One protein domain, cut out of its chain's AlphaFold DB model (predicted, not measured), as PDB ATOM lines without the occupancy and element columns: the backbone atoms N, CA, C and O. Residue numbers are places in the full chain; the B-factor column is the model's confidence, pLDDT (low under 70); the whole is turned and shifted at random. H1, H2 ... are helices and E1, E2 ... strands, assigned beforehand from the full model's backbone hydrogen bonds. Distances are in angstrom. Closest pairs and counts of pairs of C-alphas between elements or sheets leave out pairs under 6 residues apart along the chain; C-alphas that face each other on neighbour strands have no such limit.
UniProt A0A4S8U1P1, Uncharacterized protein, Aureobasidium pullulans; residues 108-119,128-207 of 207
ATOM      1  N   GLU A 108      17.360 -53.124 -95.276       87.25
ATOM      2  CA  GLU A 108      18.276 -53.822 -96.193       87.25
ATOM      3  C   GLU A 108      17.558 -54.348 -97.446       87.25
ATOM      4  O   GLU A 108      18.211 -54.697 -98.423       87.25
ATOM      5  N   GLN A 109      16.221 -54.418 -97.421       86.81
ATOM      6  CA  GLN A 109      15.409 -54.763 -98.594       86.81
ATOM      7  C   GLN A 109      15.055 -53.553 -99.467       86.81
ATOM      8  O   GLN A 109      14.413 -53.734-100.500       86.81
ATOM      9  N   ASP A 110      15.419 -52.339 -99.048       91.88
ATOM     10  CA  ASP A 110      15.207 -51.154 -99.869       91.88
ATOM     11  C   ASP A 110      16.191 -51.168-101.052       91.88
ATOM     12  O   ASP A 110      17.373 -51.482-100.898       91.88
ATOM     13  N   THR A 111      15.696 -50.823-102.234       91.19
ATOM     14  CA  THR A 111      16.473 -50.633-103.461       91.19
ATOM     15  C   THR A 111      16.226 -49.229-104.007       91.19
ATOM     16  O   THR A 111      15.404 -48.485-103.471       91.19
ATOM     17  N   ASP A 112      16.913 -48.863-105.088       87.44
ATOM     18  CA  ASP A 112      16.739 -47.548-105.718       87.44
ATOM     19  C   ASP A 112      15.294 -47.304-106.206       87.44
ATOM     20  O   ASP A 112      14.827 -46.168-106.195       87.44
ATOM     21  N   ASP A 113      14.562 -48.371-106.554       88.75
ATOM     22  CA  ASP A 113      13.201 -48.303-107.110       88.75
ATOM     23  C   ASP A 113      12.109 -48.824-106.158       88.75
ATOM     24  O   ASP A 113      10.918 -48.784-106.480       88.75
ATOM     25  N   TYR A 114      12.484 -49.357-104.991       89.94
ATOM     26  CA  TYR A 114      11.542 -50.008-104.087       89.94
ATOM     27  C   TYR A 114      11.885 -49.769-102.621       89.94
ATOM     28  O   TYR A 114      12.984 -50.056-102.159       89.94
ATOM     29  N   PHE A 115      10.883 -49.340-101.856       93.25
ATOM     30  CA  PHE A 115      10.962 -49.259-100.402       93.25
ATOM     31  C   PHE A 115       9.962 -50.213 -99.763       93.25
ATOM     32  O   PHE A 115       8.793 -50.243-100.163       93.25
ATOM     33  N   ILE A 116      10.385 -50.926 -98.713       92.31
ATOM     34  CA  ILE A 116       9.486 -51.809 -97.950       92.31
ATOM     35  C   ILE A 116       8.305 -51.032 -97.352       92.31
ATOM     36  O   ILE A 116       7.179 -51.526 -97.330       92.31
ATOM     37  N   TYR A 117       8.551 -49.792 -96.924       93.75
ATOM     38  CA  TYR A 117       7.530 -48.838 -96.513       93.75
ATOM     39  C   TYR A 117       7.406 -47.751 -97.569       93.75
ATOM     40  O   TYR A 117       8.369 -47.039 -97.847       93.75
ATOM     41  N   ASN A 118       6.216 -47.604 -98.137       94.00
ATOM     42  CA  ASN A 118       5.948 -46.645 -99.199       94.00
ATOM     43  C   ASN A 118       4.478 -46.196 -99.175       94.00
ATOM     44  O   ASN A 118       3.670 -46.660 -98.368       94.00
ATOM     45  N   VAL A 119       4.107 -45.310-100.095       93.75
ATOM     46  CA  VAL A 119       2.752 -44.740-100.200       93.75
ATOM     47  C   VAL A 119       1.623 -45.762-100.402       93.75
ATOM     48  O   VAL A 119       0.458 -45.438-100.157       93.75
ATOM     49  N   GLN A 128       9.356 -42.455 -81.004       93.56
ATOM     50  CA  GLN A 128       9.539 -41.696 -79.763       93.56
ATOM     51  C   GLN A 128      10.669 -40.692 -79.923       93.56
ATOM     52  O   GLN A 128      11.722 -41.041 -80.454       93.56
ATOM     53  N   TRP A 129      10.515 -39.488 -79.378       91.38
ATOM     54  CA  TRP A 129      11.558 -38.465 -79.423       91.38
ATOM     55  C   TRP A 129      12.905 -38.969 -78.882       91.38
ATOM     56  O   TRP A 129      13.931 -38.844 -79.543       91.38
ATOM     57  N   ASN A 130      12.914 -39.624 -77.719       88.81
ATOM     58  CA  ASN A 130      14.159 -40.126 -77.126       88.81
ATOM     59  C   ASN A 130      14.787 -41.269 -77.944       88.81
ATOM     60  O   ASN A 130      16.011 -41.357 -78.055       88.81
ATOM     61  N   LYS A 131      13.960 -42.105 -78.584       89.31
ATOM     62  CA  LYS A 131      14.425 -43.147 -79.510       89.31
ATOM     63  C   LYS A 131      14.994 -42.534 -80.793       89.31
ATOM     64  O   LYS A 131      16.032 -42.985 -81.261       89.31
ATOM     65  N   ALA A 132      14.388 -41.459 -81.301       88.56
ATOM     66  CA  ALA A 132      14.871 -40.721 -82.466       88.56
ATOM     67  C   ALA A 132      16.249 -40.095 -82.271       88.56
ATOM     68  O   ALA A 132      16.925 -39.863 -83.263       88.56
ATOM     69  N   LEU A 133      16.615 -39.773 -81.027       85.25
ATOM     70  CA  LEU A 133      17.912 -39.207 -80.645       85.25
ATOM     71  C   LEU A 133      18.951 -40.273 -80.272       85.25
ATOM     72  O   LEU A 133      20.126 -39.962 -80.061       85.25
ATOM     73  N   SER A 134      18.511 -41.521 -80.122       79.19
ATOM     74  CA  SER A 134      19.395 -42.619 -79.763       79.19
ATOM     75  C   SER A 134      20.257 -42.978 -80.967       79.19
ATOM     76  O   SER A 134      19.794 -42.947 -82.106       79.19
ATOM     77  N   ARG A 135      21.529 -43.322 -80.727       67.00
ATOM     78  CA  ARG A 135      22.415 -43.772 -81.807       67.00
ATOM     79  C   ARG A 135      21.785 -44.963 -82.513       67.00
ATOM     80  O   ARG A 135      21.367 -45.918 -81.861       67.00
ATOM     81  N   ASP A 136      21.784 -44.913 -83.836       62.44
ATOM     82  CA  ASP A 136      21.418 -46.074 -84.624       62.44
ATOM     83  C   ASP A 136      22.479 -47.157 -84.392       62.44
ATOM     84  O   ASP A 136      23.666 -46.985 -84.687       62.44
ATOM     85  N   ALA A 137      22.047 -48.266 -83.796       56.97
ATOM     86  CA  ALA A 137      22.914 -49.378 -83.444       56.97
ATOM     87  C   ALA A 137      23.561 -50.030 -84.678       56.97
ATOM     88  O   ALA A 137      24.655 -50.584 -84.557       56.97
ATOM     89  N   LYS A 138      22.919 -49.941 -85.856       57.09
ATOM     90  CA  LYS A 138      23.433 -50.499 -87.113       57.09
ATOM     91  C   LYS A 138      24.479 -49.589 -87.750       57.09
ATOM     92  O   LYS A 138      25.569 -50.051 -88.077       57.09
ATOM     93  N   THR A 139      24.184 -48.299 -87.898       59.72
ATOM     94  CA  THR A 139      25.092 -47.360 -88.586       59.72
ATOM     95  C   THR A 139      26.143 -46.737 -87.666       59.72
ATOM     96  O   THR A 139      27.084 -46.110 -88.148       59.72
ATOM     97  N   LYS A 140      25.997 -46.883 -86.337       54.78
ATOM     98  CA  LYS A 140      26.804 -46.219 -85.289       54.78
ATOM     99  C   LYS A 140      26.874 -44.691 -85.424       54.78
ATOM    100  O   LYS A 140      27.642 -44.046 -84.704       54.78
ATOM    101  N   SER A 141      26.071 -44.111 -86.314       58.00
ATOM    102  CA  SER A 141      26.025 -42.683 -86.580       58.00
ATOM    103  C   SER A 141      25.126 -41.987 -85.563       58.00
ATOM    104  O   SER A 141      24.232 -42.594 -84.962       58.00
ATOM    105  N   GLN A 142      25.369 -40.694 -85.345       57.59
ATOM    106  CA  GLN A 142      24.409 -39.881 -84.610       57.59
ATOM    107  C   GLN A 142      23.103 -39.852 -85.399       57.59
ATOM    108  O   GLN A 142      23.090 -39.593 -86.602       57.59
ATOM    109  N   SER A 143      21.998 -40.111 -84.712       67.88
ATOM    110  CA  SER A 143      20.678 -39.983 -85.299       67.88
ATOM    111  C   SER A 143      20.452 -38.544 -85.766       67.88
ATOM    112  O   SER A 143      20.476 -37.599 -84.970       67.88
ATOM    113  N   ASN A 144      20.235 -38.375 -87.065       84.38
ATOM    114  CA  ASN A 144      19.984 -37.077 -87.663       84.38
ATOM    115  C   ASN A 144      18.486 -36.935 -87.959       84.38
ATOM    116  O   ASN A 144      17.962 -37.591 -88.854       84.38
ATOM    117  N   ILE A 145      17.809 -36.065 -87.202       89.50
ATOM    118  CA  ILE A 145      16.380 -35.756 -87.373       89.50
ATOM    119  C   ILE A 145      16.073 -35.291 -88.803       89.50
ATOM    120  O   ILE A 145      15.068 -35.709 -89.367       89.50
ATOM    121  N   ALA A 146      16.952 -34.481 -89.403       91.38
ATOM    122  CA  ALA A 146      16.785 -34.014 -90.779       91.38
ATOM    123  C   ALA A 146      16.754 -35.198 -91.753       91.38
ATOM    124  O   ALA A 146      15.820 -35.334 -92.536       91.38
ATOM    125  N   LEU A 147      17.727 -36.105 -91.615       90.75
ATOM    126  CA  LEU A 147      17.835 -37.300 -92.446       90.75
ATOM    127  C   LEU A 147      16.641 -38.241 -92.242       90.75
ATOM    128  O   LEU A 147      16.112 -38.765 -93.209       90.75
ATOM    129  N   GLN A 148      16.181 -38.453 -91.005       92.94
ATOM    130  CA  GLN A 148      14.992 -39.277 -90.748       92.94
ATOM    131  C   GLN A 148      13.752 -38.717 -91.459       92.94
ATOM    132  O   GLN A 148      13.025 -39.469 -92.109       92.94
ATOM    133  N   ILE A 149      13.526 -37.403 -91.366       95.19
ATOM    134  CA  ILE A 149      12.400 -36.744 -92.039       95.19
ATOM    135  C   ILE A 149      12.552 -36.836 -93.564       95.19
ATOM    136  O   ILE A 149      11.579 -37.139 -94.251       95.19
ATOM    137  N   GLU A 150      13.756 -36.631 -94.093       94.00
ATOM    138  CA  GLU A 150      14.062 -36.782 -95.518       94.00
ATOM    139  C   GLU A 150      13.768 -38.206 -96.014       94.00
ATOM    140  O   GLU A 150      13.014 -38.373 -96.971       94.00
ATOM    141  N   ARG A 151      14.234 -39.242 -95.307       93.69
ATOM    142  CA  ARG A 151      13.958 -40.649 -95.655       93.69
ATOM    143  C   ARG A 151      12.471 -40.994 -95.621       93.69
ATOM    144  O   ARG A 151      12.015 -41.803 -96.430       93.69
ATOM    145  N   ALA A 152      11.706 -40.399 -94.705       96.31
ATOM    146  CA  ALA A 152      10.252 -40.540 -94.697       96.31
ATOM    147  C   ALA A 152       9.618 -39.892 -95.936       96.31
ATOM    148  O   ALA A 152       8.780 -40.515 -96.588       96.31
ATOM    149  N   LYS A 153      10.067 -38.691 -96.310       95.88
ATOM    150  CA  LYS A 153       9.579 -37.977 -97.498       95.88
ATOM    151  C   LYS A 153       9.903 -38.687 -98.804       95.88
ATOM    152  O   LYS A 153       9.023 -38.767 -99.652       95.88
ATOM    153  N   GLU A 154      11.102 -39.250 -98.946       94.56
ATOM    154  CA  GLU A 154      11.484 -40.079-100.105       94.56
ATOM    155  C   GLU A 154      10.505 -41.244-100.327       94.56
ATOM    156  O   GLU A 154      10.238 -41.639-101.457       94.56
ATOM    157  N   ARG A 155       9.919 -41.764 -99.241       95.25
ATOM    158  CA  ARG A 155       8.921 -42.846 -99.249       95.25
ATOM    159  C   ARG A 155       7.475 -42.343 -99.372       95.25
ATOM    160  O   ARG A 155       6.543 -43.148 -99.351       95.25
ATOM    161  N   GLY A 156       7.276 -41.025 -99.463       95.38
ATOM    162  CA  GLY A 156       5.972 -40.357 -99.454       95.38
ATOM    163  C   GLY A 156       5.217 -40.478 -98.125       95.38
ATOM    164  O   GLY A 156       3.985 -40.471 -98.104       95.38
ATOM    165  N   LEU A 157       5.947 -40.628 -97.016       97.44
ATOM    166  CA  LEU A 157       5.408 -40.793 -95.666       97.44
ATOM    167  C   LEU A 157       5.531 -39.499 -94.863       97.44
ATOM    168  O   LEU A 157       6.486 -38.733 -95.006       97.44
ATOM    169  N   LEU A 158       4.590 -39.288 -93.946       97.56
ATOM    170  CA  LEU A 158       4.636 -38.160 -93.024       97.56
ATOM    171  C   LEU A 158       5.398 -38.556 -91.751       97.56
ATOM    172  O   LEU A 158       4.964 -39.428 -90.999       97.56
ATOM    173  N   ALA A 159       6.534 -37.903 -91.499       97.25
ATOM    174  CA  ALA A 159       7.303 -38.109 -90.274       97.25
ATOM    175  C   ALA A 159       6.566 -37.533 -89.053       97.25
ATOM    176  O   ALA A 159       6.063 -36.405 -89.108       97.25
ATOM    177  N   ARG A 160       6.547 -38.275 -87.940       96.00
ATOM    178  CA  ARG A 160       5.958 -37.847 -86.663       96.00
ATOM    179  C   ARG A 160       6.838 -38.253 -85.482       96.00
ATOM    180  O   ARG A 160       7.286 -39.391 -85.376       96.00
ATOM    181  N   TYR A 161       7.012 -37.339 -84.537       95.00
ATOM    182  CA  TYR A 161       7.694 -37.613 -83.272       95.00
ATOM    183  C   TYR A 161       6.708 -37.466 -82.124       95.00
ATOM    184  O   TYR A 161       6.005 -36.460 -82.051       95.00
ATOM    185  N   TRP A 162       6.645 -38.458 -81.241       93.19
ATOM    186  CA  TRP A 162       5.782 -38.437 -80.059       93.19
ATOM    187  C   TRP A 162       6.605 -38.509 -78.770       93.19
ATOM    188  O   TRP A 162       7.793 -38.830 -78.812       93.19
ATOM    189  N   ASP A 163       5.984 -38.155 -77.642       91.88
ATOM    190  CA  ASP A 163       6.669 -37.972 -76.350       91.88
ATOM    191  C   ASP A 163       7.805 -36.927 -76.426       91.88
ATOM    192  O   ASP A 163       8.913 -37.105 -75.922       91.88
ATOM    193  N   THR A 164       7.554 -35.821 -77.139       90.69
ATOM    194  CA  THR A 164       8.483 -34.682 -77.176       90.69
ATOM    195  C   THR A 164       8.508 -33.971 -75.819       90.69
ATOM    196  O   THR A 164       7.461 -33.893 -75.178       90.69
ATOM    197  N   PRO A 165       9.635 -33.369 -75.391       88.94
ATOM    198  CA  PRO A 165       9.737 -32.737 -74.078       88.94
ATOM    199  C   PRO A 165       8.645 -31.686 -73.852       88.94
ATOM    200  O   PRO A 165       8.572 -30.696 -74.576       88.94
ATOM    201  N   ALA A 166       7.821 -31.872 -72.819       85.94
ATOM    202  CA  ALA A 166       6.822 -30.880 -72.417       85.94
ATOM    203  C   ALA A 166       7.425 -29.757 -71.550       85.94
ATOM    204  O   ALA A 166       6.902 -28.637 -71.530       85.94
ATOM    205  N   GLN A 167       8.513 -30.074 -70.839       85.19
ATOM    206  CA  GLN A 167       9.233 -29.212 -69.904       85.19
ATOM    207  C   GLN A 167      10.757 -29.384 -70.058       85.19
ATOM    208  O   GLN A 167      11.206 -30.473 -70.423       85.19
ATOM    209  N   PRO A 168      11.556 -28.348 -69.735       90.88
ATOM    210  CA  PRO A 168      11.123 -26.964 -69.506       90.88
ATOM    211  C   PRO A 168      10.599 -26.308 -70.808       90.88
ATOM    212  O   PRO A 168      10.885 -26.812 -71.900       90.88
ATOM    213  N   PRO A 169       9.820 -25.206 -70.753       86.75
ATOM    214  CA  PRO A 169       9.119 -24.675 -71.930       86.75
ATOM    215  C   PRO A 169      10.050 -24.270 -73.079       86.75
ATOM    216  O   PRO A 169       9.734 -24.502 -74.242       86.75
ATOM    217  N   ASN A 170      11.231 -23.741 -72.756       87.25
ATOM    218  CA  ASN A 170      12.272 -23.401 -73.727       87.25
ATOM    219  C   ASN A 170      12.791 -24.633 -74.490       87.25
ATOM    220  O   ASN A 170      13.071 -24.538 -75.682       87.25
ATOM    221  N   MET A 171      12.894 -25.793 -73.831       88.12
ATOM    222  CA  MET A 171      13.303 -27.039 -74.488       88.12
ATOM    223  C   MET A 171      12.219 -27.532 -75.448       88.12
ATOM    224  O   MET A 171      12.522 -27.894 -76.583       88.12
ATOM    225  N   ARG A 172      10.950 -27.486 -75.024       88.81
ATOM    226  CA  ARG A 172       9.799 -27.819 -75.876       88.81
ATOM    227  C   ARG A 172       9.780 -26.977 -77.153       88.81
ATOM    228  O   ARG A 172       9.677 -27.518 -78.249       88.81
ATOM    229  N   GLU A 173       9.908 -25.660 -77.011       86.81
ATOM    230  CA  GLU A 173       9.899 -24.722 -78.140       86.81
ATOM    231  C   GLU A 173      11.087 -24.939 -79.081       86.81
ATOM    232  O   GLU A 173      10.920 -24.900 -80.299       86.81
ATOM    233  N   LEU A 174      12.270 -25.240 -78.537       89.00
ATOM    234  CA  LEU A 174      13.446 -25.583 -79.336       89.00
ATOM    235  C   LEU A 174      13.223 -26.860 -80.154       89.00
ATOM    236  O   LEU A 174      13.561 -26.893 -81.339       89.00
ATOM    237  N   VAL A 175      12.627 -27.893 -79.550       90.19
ATOM    238  CA  VAL A 175      12.288 -29.142 -80.247       90.19
ATOM    239  C   VAL A 175      11.260 -28.886 -81.345       90.19
ATOM    240  O   VAL A 175      11.491 -29.282 -82.487       90.19
ATOM    241  N   TRP A 176      10.169 -28.176 -81.047       90.38
ATOM    242  CA  TRP A 176       9.151 -27.861 -82.050       90.38
ATOM    243  C   TRP A 176       9.730 -27.042 -83.208       90.38
ATOM    244  O   TRP A 176       9.518 -27.398 -84.366       90.38
ATOM    245  N   ARG A 177      10.533 -26.010 -82.918       89.19
ATOM    246  CA  ARG A 177      11.202 -25.202 -83.947       89.19
ATOM    247  C   ARG A 177      12.118 -26.052 -84.819       89.19
ATOM    248  O   ARG A 177      12.068 -25.920 -86.037       89.19
ATOM    249  N   ARG A 178      12.918 -26.937 -84.217       90.38
ATOM    250  CA  ARG A 178      13.802 -27.844 -84.960       90.38
ATOM    251  C   ARG A 178      13.003 -28.764 -85.881       90.38
ATOM    252  O   ARG A 178      13.390 -28.928 -87.030       90.38
ATOM    253  N   LEU A 179      11.902 -29.342 -85.407       92.75
ATOM    254  CA  LEU A 179      11.049 -30.213 -86.221       92.75
ATOM    255  C   LEU A 179      10.397 -29.460 -87.388       92.75
ATOM    256  O   LEU A 179      10.424 -29.944 -88.514       92.75
ATOM    257  N   ILE A 180       9.876 -28.257 -87.138       91.06
ATOM    258  CA  ILE A 180       9.279 -27.401 -88.175       91.06
ATOM    259  C   ILE A 180      10.330 -26.980 -89.208       91.06
ATOM    260  O   ILE A 180      10.071 -27.066 -90.398       91.06
ATOM    261  N   GLN A 181      11.529 -26.579 -88.777       90.94
ATOM    262  CA  GLN A 181      12.626 -26.189 -89.676       90.94
ATOM    263  C   GLN A 181      13.122 -27.325 -90.575       90.94
ATOM    264  O   GLN A 181      13.737 -27.054 -91.598       90.94
ATOM    265  N   ASN A 182      12.895 -28.578 -90.179       90.88
ATOM    266  CA  ASN A 182      13.196 -29.751 -90.997       90.88
ATOM    267  C   ASN A 182      11.951 -30.271 -91.733       90.88
ATOM    268  O   ASN A 182      11.977 -31.376 -92.275       90.88
ATOM    269  N   ASP A 183      10.867 -29.485 -91.759       92.56
ATOM    270  CA  ASP A 183       9.622 -29.778 -92.464       92.56
ATOM    271  C   ASP A 183       9.031 -31.141 -92.057       92.56
ATOM    272  O   ASP A 183       8.770 -32.008 -92.899       92.56
ATOM    273  N   VAL A 184       8.868 -31.353 -90.745       95.06
ATOM    274  CA  VAL A 184       8.192 -32.536 -90.188       95.06
ATOM    275  C   VAL A 184       6.764 -32.665 -90.736       95.06
ATOM    276  O   VAL A 184       6.060 -31.668 -90.887       95.06
ATOM    277  N   GLY A 185       6.310 -33.894 -90.994       92.94
ATOM    278  CA  GLY A 185       4.973 -34.138 -91.547       92.94
ATOM    279  C   GLY A 185       3.845 -33.863 -90.549       92.94
ATOM    280  O   GLY A 185       2.823 -33.284 -90.908       92.94
ATOM    281  N   VAL A 186       4.028 -34.257 -89.284       93.19
ATOM    282  CA  VAL A 186       3.080 -33.982 -88.194       93.19
ATOM    283  C   VAL A 186       3.829 -33.599 -86.925       93.19
ATOM    284  O   VAL A 186       4.685 -34.338 -86.434       93.19
ATOM    285  N   LEU A 187       3.449 -32.461 -86.350       90.50
ATOM    286  CA  LEU A 187       3.934 -32.019 -85.051       90.50
ATOM    287  C   LEU A 187       2.990 -32.517 -83.948       90.50
ATOM    288  O   LEU A 187       1.818 -32.145 -83.921       90.50
ATOM    289  N   ASN A 188       3.492 -33.359 -83.043       87.06
ATOM    290  CA  ASN A 188       2.733 -33.797 -81.873       87.06
ATOM    291  C   ASN A 188       2.723 -32.696 -80.806       87.06
ATOM    292  O   ASN A 188       3.778 -32.168 -80.450       87.06
ATOM    293  N   LEU A 189       1.537 -32.352 -80.305       82.56
ATOM    294  CA  LEU A 189       1.328 -31.227 -79.399       82.56
ATOM    295  C   LEU A 189       0.388 -31.651 -78.265       82.56
ATOM    296  O   LEU A 189      -0.770 -31.968 -78.519       82.56
ATOM    297  N   ASP A 190       0.862 -31.611 -77.019       73.62
ATOM    298  CA  ASP A 190       0.080 -32.110 -75.874       73.62
ATOM    299  C   ASP A 190      -0.872 -31.058 -75.272       73.62
ATOM    300  O   ASP A 190      -1.845 -31.399 -74.605       73.62
ATOM    301  N   ASN A 191      -0.620 -29.760 -75.496       76.50
ATOM    302  CA  ASN A 191      -1.438 -28.671 -74.949       76.50
ATOM    303  C   ASN A 191      -1.816 -27.651 -76.031       76.50
ATOM    304  O   ASN A 191      -1.035 -26.758 -76.365       76.50
ATOM    305  N   MET A 192      -3.048 -27.750 -76.535       71.31
ATOM    306  CA  MET A 192      -3.557 -26.872 -77.597       71.31
ATOM    307  C   MET A 192      -3.694 -25.399 -77.180       71.31
ATOM    308  O   MET A 192      -3.612 -24.521 -78.038       71.31
ATOM    309  N   GLY A 193      -3.867 -25.106 -75.885       72.38
ATOM    310  CA  GLY A 193      -3.903 -23.728 -75.380       72.38
ATOM    311  C   GLY A 193      -2.551 -23.037 -75.555       72.38
ATOM    312  O   GLY A 193      -2.469 -21.972 -76.159       72.38
ATOM    313  N   ILE A 194      -1.478 -23.717 -75.145       73.06
ATOM    314  CA  ILE A 194      -0.100 -23.242 -75.340       73.06
ATOM    315  C   ILE A 194       0.211 -23.069 -76.828       73.06
ATOM    316  O   ILE A 194       0.832 -22.081 -77.210       73.06
ATOM    317  N   VAL A 195      -0.220 -24.012 -77.671       71.94
ATOM    318  CA  VAL A 195      -0.013 -23.932 -79.125       71.94
ATOM    319  C   VAL A 195      -0.659 -22.680 -79.691       71.94
ATOM    320  O   VAL A 195       0.003 -21.936 -80.406       71.94
ATOM    321  N   ARG A 196      -1.924 -22.413 -79.358       70.69
ATOM    322  CA  ARG A 196      -2.631 -21.227 -79.850       70.69
ATOM    323  C   ARG A 196      -1.909 -19.935 -79.462       70.69
ATOM    324  O   ARG A 196      -1.779 -19.043 -80.295       70.69
ATOM    325  N   ASP A 197      -1.423 -19.860 -78.228       71.19
ATOM    326  CA  ASP A 197      -0.793 -18.652 -77.696       71.19
ATOM    327  C   ASP A 197       0.641 -18.448 -78.230       71.19
ATOM    328  O   ASP A 197       1.146 -17.326 -78.231       71.19
ATOM    329  N   ARG A 198       1.313 -19.516 -78.695       68.81
ATOM    330  CA  ARG A 198       2.738 -19.492 -79.087       68.81
ATOM    331  C   ARG A 198       3.019 -19.746 -80.568       68.81
ATOM    332  O   ARG A 198       4.092 -19.375 -81.026       68.81
ATOM    333  N   ALA A 199       2.090 -20.329 -81.325       62.00
ATOM    334  CA  ALA A 199       2.265 -20.612 -82.755       62.00
ATOM    335  C   ALA A 199       2.170 -19.357 -83.645       62.00
ATOM    336  O   ALA A 199       2.433 -19.432 -84.849       62.00
ATOM    337  N   GLN A 200       1.815 -18.197 -83.078       58.12
ATOM    338  CA  GLN A 200       1.876 -16.925 -83.793       58.12
ATOM    339  C   GLN A 200       3.329 -16.640 -84.212       58.12
ATOM    340  O   GLN A 200       4.183 -16.333 -83.386       58.12
ATOM    341  N   GLY A 201       3.613 -16.775 -85.512       58.19
ATOM    342  CA  GLY A 201       4.926 -16.505 -86.110       58.19
ATOM    343  C   GLY A 201       5.750 -17.735 -86.510       58.19
ATOM    344  O   GLY A 201       6.872 -17.572 -86.980       58.19
ATOM    345  N   TRP A 202       5.229 -18.957 -86.363       59.84
ATOM    346  CA  TRP A 202       6.005 -20.191 -86.592       59.84
ATOM    347  C   TRP A 202       6.035 -20.684 -88.049       59.84
ATOM    348  O   TRP A 202       6.619 -21.725 -88.337       59.84
ATOM    349  N   GLY A 203       5.464 -19.917 -88.981       55.19
ATOM    350  CA  GLY A 203       5.338 -20.323 -90.378       55.19
ATOM    351  C   GLY A 203       4.300 -21.433 -90.571       55.19
ATOM    352  O   GLY A 203       3.729 -21.967 -89.620       55.19
ATOM    353  N   ARG A 204       3.988 -21.741 -91.830       56.06
ATOM    354  CA  ARG A 204       3.005 -22.767 -92.190       56.06
ATOM    355  C   ARG A 204       3.747 -24.089 -92.392       56.06
ATOM    356  O   ARG A 204       4.692 -24.110 -93.169       56.06
ATOM    357  N   LEU A 205       3.307 -25.173 -91.746       51.19
ATOM    358  CA  LEU A 205       3.683 -26.523 -92.185       51.19
ATOM    359  C   LEU A 205       3.135 -26.679 -93.611       51.19
ATOM    360  O   LEU A 205       1.939 -26.465 -93.839       51.19
ATOM    361  N   ILE A 206       4.029 -26.877 -94.580       42.41
ATOM    362  CA  ILE A 206       3.683 -26.860 -96.005       42.41
ATOM    363  C   ILE A 206       2.741 -28.036 -96.309       42.41
ATOM    364  O   ILE A 206       2.861 -29.106 -95.715       42.41
ATOM    365  N   ARG A 207       1.754 -27.758 -97.171       44.44
ATOM    366  CA  ARG A 207       0.667 -28.651 -97.598       44.44
ATOM    367  C   ARG A 207       1.151 -29.775 -98.500       44.44
ATOM    368  O   ARG A 207       2.014 -29.477 -99.353       44.44
TER     369      ARG A 207
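What this domain is: This is residues 108 to 119 and 128 to 207 of the 207 residues of an uncharacterized protein of Aureobasidium pullulans (UniProt A0A4S8U1P1). One strand, E1, runs through the middle of a loosely joined set of short helices and long loops, with H2 along one stretch of it, H1 near its last residues and residues 186 to 187 paired beside it. H3 lies farther out from the strand, while H4 lies toward one far end of the shape and the unnamed stretch 108 to 119 toward the other. The printed part has 92 residues with four named helices and one named strand, in the order H1, H2, E1, H3, H4; E1 pairs with no named strand. The class is mostly helix, with under half of the residues in named elements: 34 in helices and 5 in the strand. The whole is only just loose, close to compact, with a radius of gyration of the C-alphas of 14.8 A and spans of 45 by 30 by 17 A.

Where its parts are: Begin at C-alpha 108, at (18.276, -53.822, -96.193), where residues 108 to 119 hold no named element. Beyond the cut, find H1, residues 129 to 132, starting at C-alpha 129, (11.558, -38.465, -79.423), and 5.0 A long. H2, residues 145 to 154, covers 14.3 A, and E1, residues 158 to 162, covers 13.0 A. H3, residues 169 to 181, is the longest helix at 18.2 A. H4, residues 192 to 198, covers 9.8 A and ends at C-alpha 198, (2.738, -19.492, -79.087).

How they stand to each other: Start at E1, whose centre is 4.9 A from the mean of the C-alphas. H2 has its closest pair with it at Ile 149 and Ala 159, C-alphas 5.6 A apart. H1 has its closest pair with E1 at Trp 129 and Tyr 161, C-alphas 5.5 A apart. Residues 160 to 161 of E1 make a short parallel pairing with residues 186 to 187. H1 and H2 are close but not clearly touching, with the C-alphas of Ala 132 and Ile 145 the closest at 7.1 A. H2 and H3 are also close but not clearly touching, with the C-alphas of Ile 145 and Leu 179 the closest at 7.8 A. They run the same way at a tilt of 36 degrees, only just steep. E1 and H3 are apart, and H4 is apart from H1, H2, E1 and H3. In H2, H3 and H4 every O i to N i+4 pair is within hydrogen-bond range; H1 is too short for such a pair.

The domain as a whole: Look at Gln 109 and Asp 197 for the two C-alphas farthest apart, 44.8 A. Residues 120 to 127 are not printed, and C-alphas 119 and 128 are 21.7 A apart across this cut. The link from H1 to H2, residues 133 to 144, is long; that from H2 to E1 is tight. The mean pLDDT of the printed part is 82.5, and you will find values under 70 at residues 135 to 143 and 198 to 207, the latter ending at the chain's last residue.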